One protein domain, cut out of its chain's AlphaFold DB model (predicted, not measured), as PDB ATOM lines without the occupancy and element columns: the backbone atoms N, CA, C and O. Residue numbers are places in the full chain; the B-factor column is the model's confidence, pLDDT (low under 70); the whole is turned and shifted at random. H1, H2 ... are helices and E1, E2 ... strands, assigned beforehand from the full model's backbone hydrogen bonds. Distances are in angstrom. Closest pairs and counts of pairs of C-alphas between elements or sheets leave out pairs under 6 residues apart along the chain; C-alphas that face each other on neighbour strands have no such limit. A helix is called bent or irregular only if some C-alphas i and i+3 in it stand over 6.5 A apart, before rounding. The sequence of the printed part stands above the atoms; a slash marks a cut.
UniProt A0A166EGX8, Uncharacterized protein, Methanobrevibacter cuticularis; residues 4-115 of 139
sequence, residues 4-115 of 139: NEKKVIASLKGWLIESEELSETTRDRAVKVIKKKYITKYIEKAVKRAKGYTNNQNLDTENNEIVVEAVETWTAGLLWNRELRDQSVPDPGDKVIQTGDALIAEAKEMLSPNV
ATOM      1  N   ASN A   4      14.620  25.058  14.228       63.28
ATOM      2  CA  ASN A   4      15.038  26.447  14.045       63.28
ATOM      3  C   ASN A   4      15.715  26.693  12.690       63.28
ATOM      4  O   ASN A   4      15.543  27.748  12.100       63.28
ATOM      5  N   GLU A   5      16.435  25.711  12.135       62.66
ATOM      6  CA  GLU A   5      17.099  25.874  10.836       62.66
ATOM      7  C   GLU A   5      16.081  26.050   9.701       62.66
ATOM      8  O   GLU A   5      16.286  26.869   8.808       62.66
ATOM      9  N   LYS A   6      14.959  25.321   9.746       66.69
ATOM     10  CA  LYS A   6      13.891  25.442   8.741       66.69
ATOM     11  C   LYS A   6      13.175  26.789   8.817       66.69
ATOM     12  O   LYS A   6      12.864  27.361   7.777       66.69
ATOM     13  N   LYS A   7      12.920  27.280  10.029       67.62
ATOM     14  CA  LYS A   7      12.217  28.548  10.234       67.62
ATOM     15  C   LYS A   7      13.080  29.749   9.834       67.62
ATOM     16  O   LYS A   7      12.636  30.565   9.038       67.62
ATOM     17  N   VAL A   8      14.365  29.760  10.207       67.75
ATOM     18  CA  VAL A   8      15.332  30.781   9.752       67.75
ATOM     19  C   VAL A   8      15.405  30.852   8.230       67.75
ATOM     20  O   VAL A   8      15.394  31.937   7.659       67.75
ATOM     21  N   ILE A   9      15.470  29.699   7.561       68.00
ATOM     22  CA  ILE A   9      15.480  29.625   6.096       68.00
ATOM     23  C   ILE A   9      14.222  30.269   5.497       68.00
ATOM     24  O   ILE A   9      14.333  31.049   4.556       68.00
ATOM     25  N   ALA A  10      13.044  29.999   6.067       67.00
ATOM     26  CA  ALA A  10      11.792  30.613   5.627       67.00
ATOM     27  C   ALA A  10      11.755  32.138   5.860       67.00
ATOM     28  O   ALA A  10      11.142  32.866   5.074       67.00
ATOM     29  N   SER A  11      12.432  32.618   6.905       65.44
ATOM     30  CA  SER A  11      12.544  34.037   7.265       65.44
ATOM     31  C   SER A  11      13.555  34.800   6.393       65.44
ATOM     32  O   SER A  11      13.438  36.013   6.226       65.44
ATOM     33  N   LEU A  12      14.488  34.108   5.729       68.38
ATOM     34  CA  LEU A  12      15.420  34.676   4.743       68.38
ATOM     35  C   LEU A  12      14.767  34.869   3.358       68.38
ATOM     36  O   LEU A  12      15.342  34.521   2.324       68.38
ATOM     37  N   LYS A  13      13.555  35.440   3.314       64.25
ATOM     38  CA  LYS A  13      12.844  35.721   2.055       64.25
ATOM     39  C   LYS A  13      13.721  36.563   1.122       64.25
ATOM     40  O   LYS A  13      14.241  37.605   1.510       64.25
ATOM     41  N   GLY A  14      13.875  36.099  -0.118       63.66
ATOM     42  CA  GLY A  14      14.728  36.734  -1.123       63.66
ATOM     43  C   GLY A  14      16.183  36.259  -1.119       63.66
ATOM     44  O   GLY A  14      16.919  36.630  -2.020       63.66
ATOM     45  N   TRP A  15      16.624  35.418  -0.183       72.44
ATOM     46  CA  TRP A  15      17.936  34.768  -0.262       72.44
ATOM     47  C   TRP A  15      17.821  33.407  -0.946       72.44
ATOM     48  O   TRP A  15      16.818  32.708  -0.831       72.44
ATOM     49  N   LEU A  16      18.877  33.026  -1.649       72.25
ATOM     50  CA  LEU A  16      18.988  31.782  -2.389       72.25
ATOM     51  C   LEU A  16      19.914  30.839  -1.630       72.25
ATOM     52  O   LEU A  16      21.063  31.168  -1.342       72.25
ATOM     53  N   ILE A  17      19.425  29.659  -1.271       77.38
ATOM     54  CA  ILE A  17      20.208  28.708  -0.483       77.38
ATOM     55  C   ILE A  17      20.877  27.733  -1.442       77.38
ATOM     56  O   ILE A  17      20.212  27.012  -2.175       77.38
ATOM     57  N   GLU A  18      22.212  27.696  -1.426       71.00
ATOM     58  CA  GLU A  18      23.052  27.007  -2.429       71.00
ATOM     59  C   GLU A  18      22.823  25.483  -2.523       71.00
ATOM     60  O   GLU A  18      23.353  24.832  -3.414       71.00
ATOM     61  N   SER A  19      22.052  24.891  -1.607       63.75
ATOM     62  CA  SER A  19      21.721  23.461  -1.610       63.75
ATOM     63  C   SER A  19      20.423  23.102  -2.341       63.75
ATOM     64  O   SER A  19      20.049  21.932  -2.318       63.75
ATOM     65  N   GLU A  20      19.709  24.066  -2.925       62.25
ATOM     66  CA  GLU A  20      18.443  23.821  -3.629       62.25
ATOM     67  C   GLU A  20      18.654  23.779  -5.155       62.25
ATOM     68  O   GLU A  20      19.390  24.593  -5.717       62.25
ATOM     69  N   GLU A  21      18.014  22.826  -5.845       56.88
ATOM     70  CA  GLU A  21      17.865  22.896  -7.303       56.88
ATOM     71  C   GLU A  21      16.928  24.060  -7.627       56.88
ATOM     72  O   GLU A  21      15.769  24.077  -7.217       56.88
ATOM     73  N   LEU A  22      17.444  25.072  -8.322       60.28
ATOM     74  CA  LEU A  22      16.760  26.352  -8.475       60.28
ATOM     75  C   LEU A  22      16.659  26.751  -9.942       60.28
ATOM     76  O   LEU A  22      17.640  26.670 -10.686       60.28
ATOM     77  N   SER A  23      15.478  27.233 -10.326       62.97
ATOM     78  CA  SER A  23      15.209  27.808 -11.643       62.97
ATOM     79  C   SER A  23      15.908  29.161 -11.835       62.97
ATOM     80  O   SER A  23      16.205  29.871 -10.869       62.97
ATOM     81  N   GLU A  24      16.141  29.552 -13.092       64.25
ATOM     82  CA  GLU A  24      16.726  30.859 -13.447       64.25
ATOM     83  C   GLU A  24      15.910  32.037 -12.896       64.25
ATOM     84  O   GLU A  24      16.477  32.969 -12.334       64.25
ATOM     85  N   THR A  25      14.576  31.949 -12.912       60.59
ATOM     86  CA  THR A  25      13.684  32.987 -12.360       60.59
ATOM     87  C   THR A  25      13.929  33.264 -10.873       60.59
ATOM     88  O   THR A  25      13.768  34.395 -10.413       60.59
ATOM     89  N   THR A  26      14.305  32.241 -10.104       62.09
ATOM     90  CA  THR A  26      14.593  32.384  -8.672       62.09
ATOM     91  C   THR A  26      15.954  33.033  -8.441       62.09
ATOM     92  O   THR A  26      16.115  33.773  -7.475       62.09
ATOM     93  N   ARG A  27      16.919  32.811  -9.342       61.75
ATOM     94  CA  ARG A  27      18.241  33.453  -9.286       61.75
ATOM     95  C   ARG A  27      18.150  34.956  -9.540       61.75
ATOM     96  O   ARG A  27      18.757  35.711  -8.792       61.75
ATOM     97  N   ASP A  28      17.335  35.380 -10.502       61.16
ATOM     98  CA  ASP A  28      17.179  36.800 -10.859       61.16
ATOM     99  C   ASP A  28      16.487  37.639  -9.774       61.16
ATOM    100  O   ASP A  28      16.690  38.848  -9.685       61.16
ATOM    101  N   ARG A  29      15.658  37.007  -8.934       59.88
ATOM    102  CA  ARG A  29      14.946  37.666  -7.823       59.88
ATOM    103  C   ARG A  29      15.681  37.563  -6.490       59.88
ATOM    104  O   ARG A  29      15.220  38.130  -5.499       59.88
ATOM    105  N   ALA A  30      16.774  36.808  -6.446       59.94
ATOM    106  CA  ALA A  30      17.520  36.598  -5.225       59.94
ATOM    107  C   ALA A  30      18.414  37.799  -4.912       59.94
ATOM    108  O   ALA A  30      19.183  38.270  -5.743       59.94
ATOM    109  N   VAL A  31      18.375  38.227  -3.658       63.69
ATOM    110  CA  VAL A  31      19.308  39.180  -3.065       63.69
ATOM    111  C   VAL A  31      20.724  38.597  -3.081       63.69
ATOM    112  O   VAL A  31      21.675  39.284  -3.454       63.69
ATOM    113  N   LYS A  32      20.886  37.323  -2.685       72.69
ATOM    114  CA  LYS A  32      22.193  36.646  -2.672       72.69
ATOM    115  C   LYS A  32      22.094  35.134  -2.529       72.69
ATOM    116  O   LYS A  32      21.076  34.620  -2.081       72.69
ATOM    117  N   VAL A  33      23.192  34.440  -2.837       75.00
ATOM    118  CA  VAL A  33      23.386  33.012  -2.560       75.00
ATOM    119  C   VAL A  33      24.111  32.803  -1.227       75.00
ATOM    120  O   VAL A  33      25.172  33.386  -1.006       75.00
ATOM    121  N   ILE A  34      23.589  31.933  -0.359       76.38
ATOM    122  CA  ILE A  34      24.219  31.546   0.907       76.38
ATOM    123  C   ILE A  34      24.317  30.025   1.053       76.38
ATOM    124  O   ILE A  34      23.364  29.279   0.822       76.38
ATOM    125  N   LYS A  35      25.479  29.540   1.513       79.75
ATOM    126  CA  LYS A  35      25.625  28.131   1.912       79.75
ATOM    127  C   LYS A  35      24.891  27.890   3.217       79.75
ATOM    128  O   LYS A  35      25.154  28.566   4.211       79.75
ATOM    129  N   LYS A  36      24.113  26.814   3.260       79.00
ATOM    130  CA  LYS A  36      23.428  26.318   4.459       79.00
ATOM    131  C   LYS A  36      24.320  26.257   5.710       79.00
ATOM    132  O   LYS A  36      23.912  26.700   6.776       79.00
ATOM    133  N   LYS A  37      25.585  25.836   5.569       80.38
ATOM    134  CA  LYS A  37      26.561  25.802   6.681       80.38
ATOM    135  C   LYS A  37      26.770  27.155   7.376       80.38
ATOM    136  O   LYS A  37      27.100  27.197   8.558       80.38
ATOM    137  N   TYR A  38      26.626  28.266   6.647       81.31
ATOM    138  CA  TYR A  38      26.726  29.597   7.240       81.31
ATOM    139  C   TYR A  38      25.476  29.912   8.053       81.31
ATOM    140  O   TYR A  38      25.620  30.412   9.160       81.31
ATOM    141  N   ILE A  39      24.288  29.536   7.576       81.69
ATOM    142  CA  ILE A  39      23.032  29.707   8.317       81.69
ATOM    143  C   ILE A  39      23.143  29.037   9.690       81.69
ATOM    144  O   ILE A  39      23.005  29.719  10.700       81.69
ATOM    145  N   THR A  40      23.530  27.757   9.750       82.44
ATOM    146  CA  THR A  40      23.714  27.029  11.023       82.44
ATOM    147  C   THR A  40      24.665  27.765  11.976       82.44
ATOM    148  O   THR A  40      24.334  28.008  13.134       82.44
ATOM    149  N   LYS A  41      25.819  28.220  11.470       87.94
ATOM    150  CA  LYS A  41      26.810  28.968  12.260       87.94
ATOM    151  C   LYS A  41      26.264  30.300  12.791       87.94
ATOM    152  O   LYS A  41      26.671  30.754  13.860       87.94
ATOM    153  N   TYR A  42      25.414  30.980  12.028       89.00
ATOM    154  CA  TYR A  42      24.839  32.259  12.436       89.00
ATOM    155  C   TYR A  42      23.678  32.093  13.421       89.00
ATOM    156  O   TYR A  42      23.570  32.918  14.326       89.00
ATOM    157  N   ILE A  43      22.931  30.988  13.346       87.62
ATOM    158  CA  ILE A  43      21.949  30.598  14.370       87.62
ATOM    159  C   ILE A  43      22.640  30.406  15.720       87.62
ATOM    160  O   ILE A  43      22.245  31.014  16.711       87.62
ATOM    161  N   GLU A  44      23.725  29.632  15.770       89.19
ATOM    162  CA  GLU A  44      24.488  29.416  17.009       89.19
ATOM    163  C   GLU A  44      25.000  30.736  17.606       89.19
ATOM    164  O   GLU A  44      24.948  30.961  18.820       89.19
ATOM    165  N   LYS A  45      25.471  31.650  16.745       91.06
ATOM    166  CA  LYS A  45      25.874  32.997  17.164       91.06
ATOM    167  C   LYS A  45      24.696  33.791  17.721       91.06
ATOM    168  O   LYS A  45      24.872  34.431  18.757       91.06
ATOM    169  N   ALA A  46      23.543  33.775  17.057       89.12
ATOM    170  CA  ALA A  46      22.344  34.480  17.496       89.12
ATOM    171  C   ALA A  46      21.852  33.948  18.846       89.12
ATOM    172  O   ALA A  46      21.656  34.739  19.760       89.12
ATOM    173  N   VAL A  47      21.799  32.626  19.035       90.19
ATOM    174  CA  VAL A  47      21.466  31.993  20.324       90.19
ATOM    175  C   VAL A  47      22.416  32.454  21.429       90.19
ATOM    176  O   VAL A  47      21.975  32.895  22.490       90.19
ATOM    177  N   LYS A  48      23.734  32.419  21.186       91.00
ATOM    178  CA  LYS A  48      24.724  32.886  22.169       91.00
ATOM    179  C   LYS A  48      24.533  34.367  22.517       91.00
ATOM    180  O   LYS A  48      24.705  34.753  23.671       91.00
ATOM    181  N   ARG A  49      24.192  35.201  21.530       91.62
ATOM    182  CA  ARG A  49      23.930  36.637  21.720       91.62
ATOM    183  C   ARG A  49      22.620  36.887  22.464       91.62
ATOM    184  O   ARG A  49      22.629  37.720  23.362       91.62
ATOM    185  N   ALA A  50      21.564  36.138  22.161       89.19
ATOM    186  CA  ALA A  50      20.281  36.200  22.848       89.19
ATOM    187  C   ALA A  50      20.437  35.854  24.333       89.19
ATOM    188  O   ALA A  50      20.064  36.660  25.178       89.19
ATOM    189  N   LYS A  51      21.101  34.733  24.655       90.44
ATOM    190  CA  LYS A  51      21.416  34.342  26.045       90.44
ATOM    191  C   LYS A  51      22.263  35.382  26.779       90.44
ATOM    192  O   LYS A  51      22.053  35.637  27.960       90.44
ATOM    193  N   GLY A  52      23.235  35.975  26.082       89.62
ATOM    194  CA  GLY A  52      24.070  37.041  26.637       89.62
ATOM    195  C   GLY A  52      23.299  38.338  26.891       89.62
ATOM    196  O   GLY A  52      23.537  38.991  27.896       89.62
ATOM    197  N   TYR A  53      22.370  38.705  26.008       90.44
ATOM    198  CA  TYR A  53      21.533  39.896  26.156       90.44
ATOM    199  C   TYR A  53      20.516  39.752  27.289       90.44
ATOM    200  O   TYR A  53      20.350  40.670  28.087       90.44
ATOM    201  N   THR A  54      19.873  38.590  27.394       89.06
ATOM    202  CA  THR A  54      18.882  38.316  28.440       89.06
ATOM    203  C   THR A  54      19.499  37.964  29.791       89.06
ATOM    204  O   THR A  54      18.771  37.827  30.770       89.06
ATOM    205  N   ASN A  55      20.820  37.774  29.863       88.88
ATOM    206  CA  ASN A  55      21.509  37.163  31.007       88.88
ATOM    207  C   ASN A  55      20.903  35.809  31.429       88.88
ATOM    208  O   ASN A  55      21.050  35.384  32.574       88.88
ATOM    209  N   ASN A  56      20.234  35.113  30.506       87.44
ATOM    210  CA  ASN A  56      19.538  33.864  30.772       87.44
ATOM    211  C   ASN A  56      20.184  32.720  29.980       87.44
ATOM    212  O   ASN A  56      19.950  32.550  28.784       87.44
ATOM    213  N   GLN A  57      21.002  31.901  30.648       87.31
ATOM    214  CA  GLN A  57      21.644  30.738  30.014       87.31
ATOM    215  C   GLN A  57      20.650  29.617  29.672       87.31
ATOM    216  O   GLN A  57      20.884  28.856  28.726       87.31
ATOM    217  N   ASN A  58      19.529  29.573  30.398       84.94
ATOM    218  CA  ASN A  58      18.441  28.610  30.242       84.94
ATOM    219  C   ASN A  58      17.298  29.170  29.381       84.94
ATOM    220  O   ASN A  58      16.184  28.662  29.445       84.94
ATOM    221  N   LEU A  59      17.562  30.228  28.604       85.94
ATOM    222  CA  LEU A  59      16.605  30.771  27.650       85.94
ATOM    223  C   LEU A  59      16.134  29.642  26.726       85.94
ATOM    224  O   LEU A  59      16.957  29.016  26.051       85.94
ATOM    225  N   ASP A  60      14.828  29.382  26.728       85.19
ATOM    226  CA  ASP A  60      14.228  28.310  25.942       85.19
ATOM    227  C   ASP A  60      14.177  28.713  24.468       85.19
ATOM    228  O   ASP A  60      13.245  29.362  24.007       85.19
ATOM    229  N   THR A  61      15.221  28.359  23.728       81.44
ATOM    230  CA  THR A  61      15.352  28.671  22.302       81.44
ATOM    231  C   THR A  61      14.703  27.636  21.392       81.44
ATOM    232  O   THR A  61      14.943  27.676  20.187       81.44
ATOM    233  N   GLU A  62      13.960  26.672  21.936       76.88
ATOM    234  CA  GLU A  62      13.373  25.576  21.157       76.88
ATOM    235  C   GLU A  62      11.847  25.567  21.227       76.88
ATOM    236  O   GLU A  62      11.208  25.339  20.199       76.88
ATOM    237  N   ASN A  63      11.262  25.865  22.391       79.50
ATOM    238  CA  ASN A  63       9.812  25.771  22.591       79.50
ATOM    239  C   ASN A  63       9.131  27.117  22.856       79.50
ATOM    240  O   ASN A  63       7.915  27.214  22.713       79.50
ATOM    241  N   ASN A  64       9.878  28.167  23.208       84.62
ATOM    242  CA  ASN A  64       9.306  29.504  23.344       84.62
ATOM    243  C   ASN A  64       9.266  30.199  21.977       84.62
ATOM    244  O   ASN A  64      10.302  30.605  21.451       84.62
ATOM    245  N   GLU A  65       8.066  30.346  21.415       86.38
ATOM    246  CA  GLU A  65       7.857  30.900  20.071       86.38
ATOM    247  C   GLU A  65       8.473  32.292  19.892       86.38
ATOM    248  O   GLU A  65       9.158  32.516  18.897       86.38
ATOM    249  N   ILE A  66       8.333  33.180  20.881       86.75
ATOM    250  CA  ILE A  66       8.883  34.546  20.831       86.75
ATOM    251  C   ILE A  66      10.413  34.514  20.835       86.75
ATOM    252  O   ILE A  66      11.068  35.267  20.119       86.75
ATOM    253  N   VAL A  67      11.014  33.635  21.640       86.62
ATOM    254  CA  VAL A  67      12.475  33.484  21.676       86.62
ATOM    255  C   VAL A  67      12.993  32.899  20.365       86.62
ATOM    256  O   VAL A  67      14.031  33.337  19.869       86.62
ATOM    257  N   VAL A  68      12.289  31.912  19.812       87.81
ATOM    258  CA  VAL A  68      12.624  31.293  18.526       87.81
ATOM    259  C   VAL A  68      12.580  32.343  17.414       87.81
ATOM    260  O   VAL A  68      13.572  32.508  16.706       87.81
ATOM    261  N   GLU A  69      11.500  33.120  17.334       86.50
ATOM    262  CA  GLU A  69      11.346  34.218  16.375       86.50
ATOM    263  C   GLU A  69      12.433  35.288  16.558       86.50
ATOM    264  O   GLU A  69      13.089  35.685  15.597       86.50
ATOM    265  N   ALA A  70      12.748  35.676  17.795       87.88
ATOM    266  CA  ALA A  70      13.823  36.628  18.048       87.88
ATOM    267  C   ALA A  70      15.200  36.107  17.601       87.88
ATOM    268  O   ALA A  70      16.010  36.860  17.058       87.88
ATOM    269  N   VAL A  71      15.496  34.818  17.804       89.38
ATOM    270  CA  VAL A  71      16.742  34.197  17.321       89.38
ATOM    271  C   VAL A  71      16.784  34.181  15.792       89.38
ATOM    272  O   VAL A  71      17.852  34.403  15.215       89.38
ATOM    273  N   GLU A  72      15.653  33.956  15.130       88.50
ATOM    274  CA  GLU A  72      15.533  34.012  13.671       88.50
ATOM    275  C   GLU A  72      15.805  35.413  13.128       88.50
ATOM    276  O   GLU A  72      16.699  35.586  12.292       88.50
ATOM    277  N   THR A  73      15.108  36.413  13.663       88.38
ATOM    278  CA  THR A  73      15.250  37.823  13.286       88.38
ATOM    279  C   THR A  73      16.679  38.310  13.532       88.38
ATOM    280  O   THR A  73      17.302  38.921  12.658       88.38
ATOM    281  N   TRP A  74      17.285  37.935  14.664       91.81
ATOM    282  CA  TRP A  74      18.684  38.255  14.949       91.81
ATOM    283  C   TRP A  74      19.637  37.557  13.966       91.81
ATOM    284  O   TRP A  74      20.595  38.163  13.481       91.81
ATOM    285  N   THR A  75      19.386  36.289  13.628       90.50
ATOM    286  CA  THR A  75      20.194  35.546  12.647       90.50
ATOM    287  C   THR A  75      20.176  36.238  11.285       90.50
ATOM    288  O   THR A  75      21.242  36.436  10.696       90.50
ATOM    289  N   ALA A  76      18.998  36.658  10.813       86.12
ATOM    290  CA  ALA A  76      18.851  37.406   9.568       86.12
ATOM    291  C   ALA A  76      19.631  38.729   9.613       86.12
ATOM    292  O   ALA A  76      20.417  39.005   8.705       86.12
ATOM    293  N   GLY A  77      19.511  39.496  10.701       87.62
ATOM    294  CA  GLY A  77      20.258  40.743  10.875       87.62
ATOM    295  C   GLY A  77      21.781  40.553  10.849       87.62
ATOM    296  O   GLY A  77      22.504  41.313  10.205       87.62
ATOM    297  N   LEU A  78      22.295  39.482  11.470       88.19
ATOM    298  CA  LEU A  78      23.726  39.155  11.422       88.19
ATOM    299  C   LEU A  78      24.211  38.767  10.020       88.19
ATOM    300  O   LEU A  78      25.365  39.046   9.688       88.19
ATOM    301  N   LEU A  79      23.372  38.098   9.228       84.38
ATOM    302  CA  LEU A  79      23.697  37.719   7.853       84.38
ATOM    303  C   LEU A  79      23.726  38.942   6.935       84.38
ATOM    304  O   LEU A  79      24.711  39.119   6.222       84.38
ATOM    305  N   TRP A  80      22.736  39.831   7.032       80.75
ATOM    306  CA  TRP A  80      22.737  41.120   6.333       80.75
ATOM    307  C   TRP A  80      23.990  41.946   6.665       80.75
ATOM    308  O   TRP A  80      24.726  42.347   5.766       80.75
ATOM    309  N   ASN A  81      24.319  42.085   7.954       79.56
ATOM    310  CA  ASN A  81      25.505  42.820   8.403       79.56
ATOM    311  C   ASN A  81      26.840  42.174   7.998       79.56
ATOM    312  O   ASN A  81      27.871  42.850   7.975       79.56
ATOM    313  N   ARG A  82      26.862  40.866   7.723       77.75
ATOM    314  CA  ARG A  82      28.051  40.184   7.203       77.75
ATOM    315  C   ARG A  82      28.297  40.565   5.746       77.75
ATOM    316  O   ARG A  82      29.439  40.860   5.410       77.75
ATOM    317  N   GLU A  83      27.264  40.559   4.908       68.00
ATOM    318  CA  GLU A  83      27.423  40.793   3.467       68.00
ATOM    319  C   GLU A  83      28.050  42.162   3.166       68.00
ATOM    320  O   GLU A  83      28.875  42.255   2.268       68.00
ATOM    321  N   LEU A  84      27.777  43.193   3.971       61.06
ATOM    322  CA  LEU A  84      28.446  44.501   3.863       61.06
ATOM    323  C   LEU A  84      29.922  44.496   4.219       61.06
ATOM    324  O   LEU A  84      30.697  45.236   3.626       61.06
ATOM    325  N   ARG A  85      30.327  43.686   5.202       57.72
ATOM    326  CA  ARG A  85      31.747  43.568   5.569       57.72
ATOM    327  C   ARG A  85      32.549  42.848   4.494       57.72
ATOM    328  O   ARG A  85      33.751  43.065   4.408       57.72
ATOM    329  N   ASP A  86      31.885  41.990   3.723       61.72
ATOM    330  CA  ASP A  86      32.488  41.287   2.595       61.72
ATOM    331  C   ASP A  86      32.500  42.171   1.317       61.72
ATOM    332  O   ASP A  86      33.149  41.800   0.336       61.72
ATOM    333  N   GLN A  87      31.853  43.352   1.312       56.88
ATOM    334  CA  GLN A  87      32.007  44.354   0.246       56.88
ATOM    335  C   GLN A  87      33.326  45.130   0.415       56.88
ATOM    336  O   GLN A  87      33.664  45.595   1.501       56.88
ATOM    337  N   SER A  88      34.081  45.295  -0.676       52.69
ATOM    338  CA  SER A  88      35.399  45.952  -0.680       52.69
ATOM    339  C   SER A  88      35.352  47.460  -0.403       52.69
ATOM    340  O   SER A  88      36.347  48.022   0.051       52.69
ATOM    341  N   VAL A  89      34.212  48.108  -0.662       58.75
ATOM    342  CA  VAL A  89      33.945  49.516  -0.343       58.75
ATOM    343  C   VAL A  89      32.494  49.614   0.137       58.75
ATOM    344  O   VAL A  89      31.594  49.619  -0.699       58.75
ATOM    345  N   PRO A  90      32.238  49.638   1.454       54.94
ATOM    346  CA  PRO A  90      30.884  49.799   1.964       54.94
ATOM    347  C   PRO A  90      30.402  51.226   1.682       54.94
ATOM    348  O   PRO A  90      31.030  52.191   2.124       54.94
ATOM    349  N   ASP A  91      29.298  51.367   0.949       57.12
ATOM    350  CA  ASP A  91      28.621  52.655   0.807       57.12
ATOM    351  C   ASP A  91      27.950  52.997   2.157       57.12
ATOM    352  O   ASP A  91      27.129  52.227   2.659       57.12
ATOM    353  N   PRO A  92      28.289  54.118   2.816       52.19
ATOM    354  CA  PRO A  92      27.659  54.508   4.078       52.19
ATOM    355  C   PRO A  92      26.149  54.795   3.955       52.19
ATOM    356  O   PRO A  92      25.465  54.852   4.978       52.19
ATOM    357  N   GLY A  93      25.616  54.958   2.736       52.84
ATOM    358  CA  GLY A  93      24.180  55.040   2.448       52.84
ATOM    359  C   GLY A  93      23.497  53.690   2.198       52.84
ATOM    360  O   GLY A  93      22.302  53.660   1.889       52.84
ATOM    361  N   ASP A  94      24.225  52.575   2.309       59.62
ATOM    362  CA  ASP A  94      23.717  51.265   1.927       59.62
ATOM    363  C   ASP A  94      22.633  50.787   2.912       59.62
ATOM    364  O   ASP A  94      22.880  50.497   4.091       59.62
ATOM    365  N   LYS A  95      21.390  50.695   2.415       62.22
ATOM    366  CA  LYS A  95      20.174  50.300   3.164       62.22
ATOM    367  C   LYS A  95      20.304  48.938   3.854       62.22
ATOM    368  O   LYS A  95      19.503  48.580   4.714       62.22
ATOM    369  N   VAL A  96      21.323  48.183   3.478       64.25
ATOM    370  CA  VAL A  96      21.678  46.851   3.947       64.25
ATOM    371  C   VAL A  96      22.110  46.875   5.431       64.25
ATOM    372  O   VAL A  96      21.680  45.993   6.173       64.25
ATOM    373  N   ILE A  97      22.859  47.894   5.913       64.62
ATOM    374  CA  ILE A  97      23.270  47.989   7.343       64.62
ATOM    375  C   ILE A  97      22.059  48.370   8.176       64.62
ATOM    376  O   ILE A  97      21.785  47.763   9.203       64.62
ATOM    377  N   GLN A  98      21.305  49.360   7.696       73.75
ATOM    378  CA  GLN A  98      20.087  49.818   8.356       73.75
ATOM    379  C   GLN A  98      19.088  48.670   8.504       73.75
ATOM    380  O   GLN A  98      18.475  48.530   9.555       73.75
ATOM    381  N   THR A  99      18.987  47.804   7.491       79.38
ATOM    382  CA  THR A  99      18.158  46.595   7.548       79.38
ATOM    383  C   THR A  99      18.696  45.600   8.575       79.38
ATOM    384  O   THR A  99      17.940  45.126   9.420       79.38
ATOM    385  N   GLY A 100      19.998  45.296   8.549       84.38
ATOM    386  CA  GLY A 100      20.595  44.349   9.492       84.38
ATOM    387  C   GLY A 100      20.506  44.809  10.951       84.38
ATOM    388  O   GLY A 100      20.138  44.024  11.825       84.38
ATOM    389  N   ASP A 101      20.774  46.086  11.214       85.00
ATOM    390  CA  ASP A 101      20.691  46.682  12.546       85.00
ATOM    391  C   ASP A 101      19.244  46.831  13.033       85.00
ATOM    392  O   ASP A 101      18.987  46.571  14.210       85.00
ATOM    393  N   ALA A 102      18.295  47.167  12.149       87.19
ATOM    394  CA  ALA A 102      16.871  47.199  12.484       87.19
ATOM    395  C   ALA A 102      16.368  45.818  12.927       87.19
ATOM    396  O   ALA A 102      15.748  45.709  13.980       87.19
ATOM    397  N   LEU A 103      16.726  44.754  12.199       88.81
ATOM    398  CA  LEU A 103      16.373  43.378  12.573       88.81
ATOM    399  C   LEU A 103      16.989  42.974  13.924       88.81
ATOM    400  O   LEU A 103      16.355  42.318  14.749       88.81
ATOM    401  N   ILE A 104      18.231  43.385  14.201       90.44
ATOM    402  CA  ILE A 104      18.857  43.126  15.508       90.44
ATOM    403  C   ILE A 104      18.151  43.904  16.628       90.44
ATOM    404  O   ILE A 104      18.046  43.394  17.745       90.44
ATOM    405  N   ALA A 105      17.712  45.136  16.367       91.50
ATOM    406  CA  ALA A 105      16.967  45.935  17.335       91.50
ATOM    407  C   ALA A 105      15.606  45.298  17.651       91.50
ATOM    408  O   ALA A 105      15.291  45.111  18.824       91.50
ATOM    409  N   GLU A 106      14.877  44.866  16.624       90.12
ATOM    410  CA  GLU A 106      13.601  44.157  16.747       90.12
ATOM    411  C   GLU A 106      13.746  42.870  17.577       90.12
ATOM    412  O   GLU A 106      13.029  42.663  18.557       90.12
ATOM    413  N   ALA A 107      14.761  42.050  17.287       91.31
ATOM    414  CA  ALA A 107      15.032  40.841  18.066       91.31
ATOM    415  C   ALA A 107      15.312  41.131  19.555       91.31
ATOM    416  O   ALA A 107      14.929  40.359  20.438       91.31
ATOM    417  N   LYS A 108      15.990  42.241  19.868       91.94
ATOM    418  CA  LYS A 108      16.246  42.652  21.259       91.94
ATOM    419  C   LYS A 108      14.986  43.136  21.964       91.94
ATOM    420  O   LYS A 108      14.859  42.912  23.168       91.94
ATOM    421  N   GLU A 109      14.089  43.796  21.244       93.56
ATOM    422  CA  GLU A 109      12.795  44.227  21.767       93.56
ATOM    423  C   GLU A 109      11.939  43.012  22.141       93.56
ATOM    424  O   GLU A 109      11.489  42.916  23.283       93.56
ATOM    425  N   MET A 110      11.853  42.016  21.249       90.94
ATOM    426  CA  MET A 110      11.182  40.732  21.504       90.94
ATOM    427  C   MET A 110      11.755  39.996  22.727       90.94
ATOM    428  O   MET A 110      11.022  39.393  23.510       90.94
ATOM    429  N   LEU A 111      13.077  40.054  22.923       91.06
ATOM    430  CA  LEU A 111      13.752  39.411  24.056       91.06
ATOM    431  C   LEU A 111      13.709  40.225  25.350       91.06
ATOM    432  O   LEU A 111      14.032  39.672  26.403       91.06
ATOM    433  N   SER A 112      13.323  41.502  25.306       90.75
ATOM    434  CA  SER A 112      13.331  42.389  26.475       90.75
ATOM    435  C   SER A 112      12.561  41.843  27.692       90.75
ATOM    436  O   SER A 112      13.096  41.954  28.797       90.75
ATOM    437  N   PRO A 113      11.411  41.146  27.551       89.69
ATOM    438  CA  PRO A 113      10.696  40.584  28.701       89.69
ATOM    439  C   PRO A 113      11.430  39.410  29.364       89.69
ATOM    440  O   PRO A 113      11.129  39.049  30.496       89.69
ATOM    441  N   ASN A 114      12.391  38.800  28.662       86.25
ATOM    442  CA  ASN A 114      13.173  37.664  29.144       86.25
ATOM    443  C   ASN A 114      14.493  38.093  29.807       86.25
ATOM    444  O   ASN A 114      15.275  37.232  30.216       86.25
ATOM    445  N   VAL A 115      14.773  39.400  29.880       88.00
ATOM    446  CA  VAL A 115      15.994  39.926  30.494       88.00
ATOM    447  C   VAL A 115      15.921  39.745  32.005       88.00
ATOM    448  O   VAL A 115      15.105  40.360  32.688       88.00
TER     449      VAL A 115
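Overview. This is residues 4 to 115 of the 139 residues of an uncharacterized protein of Methanobrevibacter cuticularis (UniProt A0A166EGX8). Three long helices make the body: H4 runs through the middle, H5 folds back beside it as a helical hairpin, and H3 crosses H4 on another side, with short H1 packed on H3 and H4. At one end is a small head of two short parallel strands, E1 and E2, with little H2 beyond them, while residues 86 to 93, between H4 and H5, stick out. The printed part has 112 residues, with five named helices and two named strands in the order H1, E1, H2, E2, H3, H4, H5, and is mostly helix. It is compact, with a radius of gyration of the C-alphas of 14.7 A, and flat, spanning 43 by 34 by 18 A.

Along the chain. H1 is residues 4 to 11, beginning at C-alpha 4 (15.038, 26.447, 14.045). E1 is residues 15 to 17, H2 residues 24 to 28 and E2 residues 32 to 34. H3, residues 36 to 54, is 27.2 A from first to last C-alpha. H4, residues 65 to 85, is the longest helix, 30.7 A, beginning at C-alpha 65 (7.857, 30.900, 20.071). H5, residues 95 to 114, is 29.7 A and ends at C-alpha 114 (13.173, 37.664, 29.144). H5 is irregular: C-alphas 110 and 113 are 7.2 A apart.

Arrangement. H3 and H4 are the hubs, touching three helices each. They touch at a steep tilt of 63 degrees, opposite ways, with the C-alphas of Ala 46 and Thr 75 closest, 5.4 A. H4 and H5 form a hairpin at a shallow tilt of 26 degrees, opposite ways; their closest C-alphas are those of Gly 77 and Gly 100, 3.9 A. H5 touches H3 with residues 108 to 114 alone; the closest C-alphas are those of Thr 54 and Asn 114, 5.8 A. H1 touches residues 68 to 76 of H4, at a steep tilt of 65 degrees, with the C-alphas of Val 8 and Glu 72 closest, 5.1 A. H1 and H3 touch about perpendicular, at 79 degrees, with the C-alphas of Glu 5 and Thr 40 closest, 6.7 A. The helix packing is mostly crossed. E1, H2 and E2 form a strand-helix-strand unit, two parallel neighbour strands with a helix between them in the chain, with a right-handed crossover. N 16 and O 32, and N 34 and O 16, are each 2.8 A apart, within hydrogen-bond range. H2 touches no helix. In H1, H2 and H3 every O i to N i+4 pair is within hydrogen-bond range; in H4 it is 15 of 17 and in H5 14 of 16.

Size, cuts and confidence. The C-alphas farthest apart are those of Glu 24 and Asn 55, 45.2 A. The printed part has no cut, and no link is long. The mean pLDDT of the printed part is 77.2; residues 4 to 14, 19 to 31 and 83 to 97 are under 70.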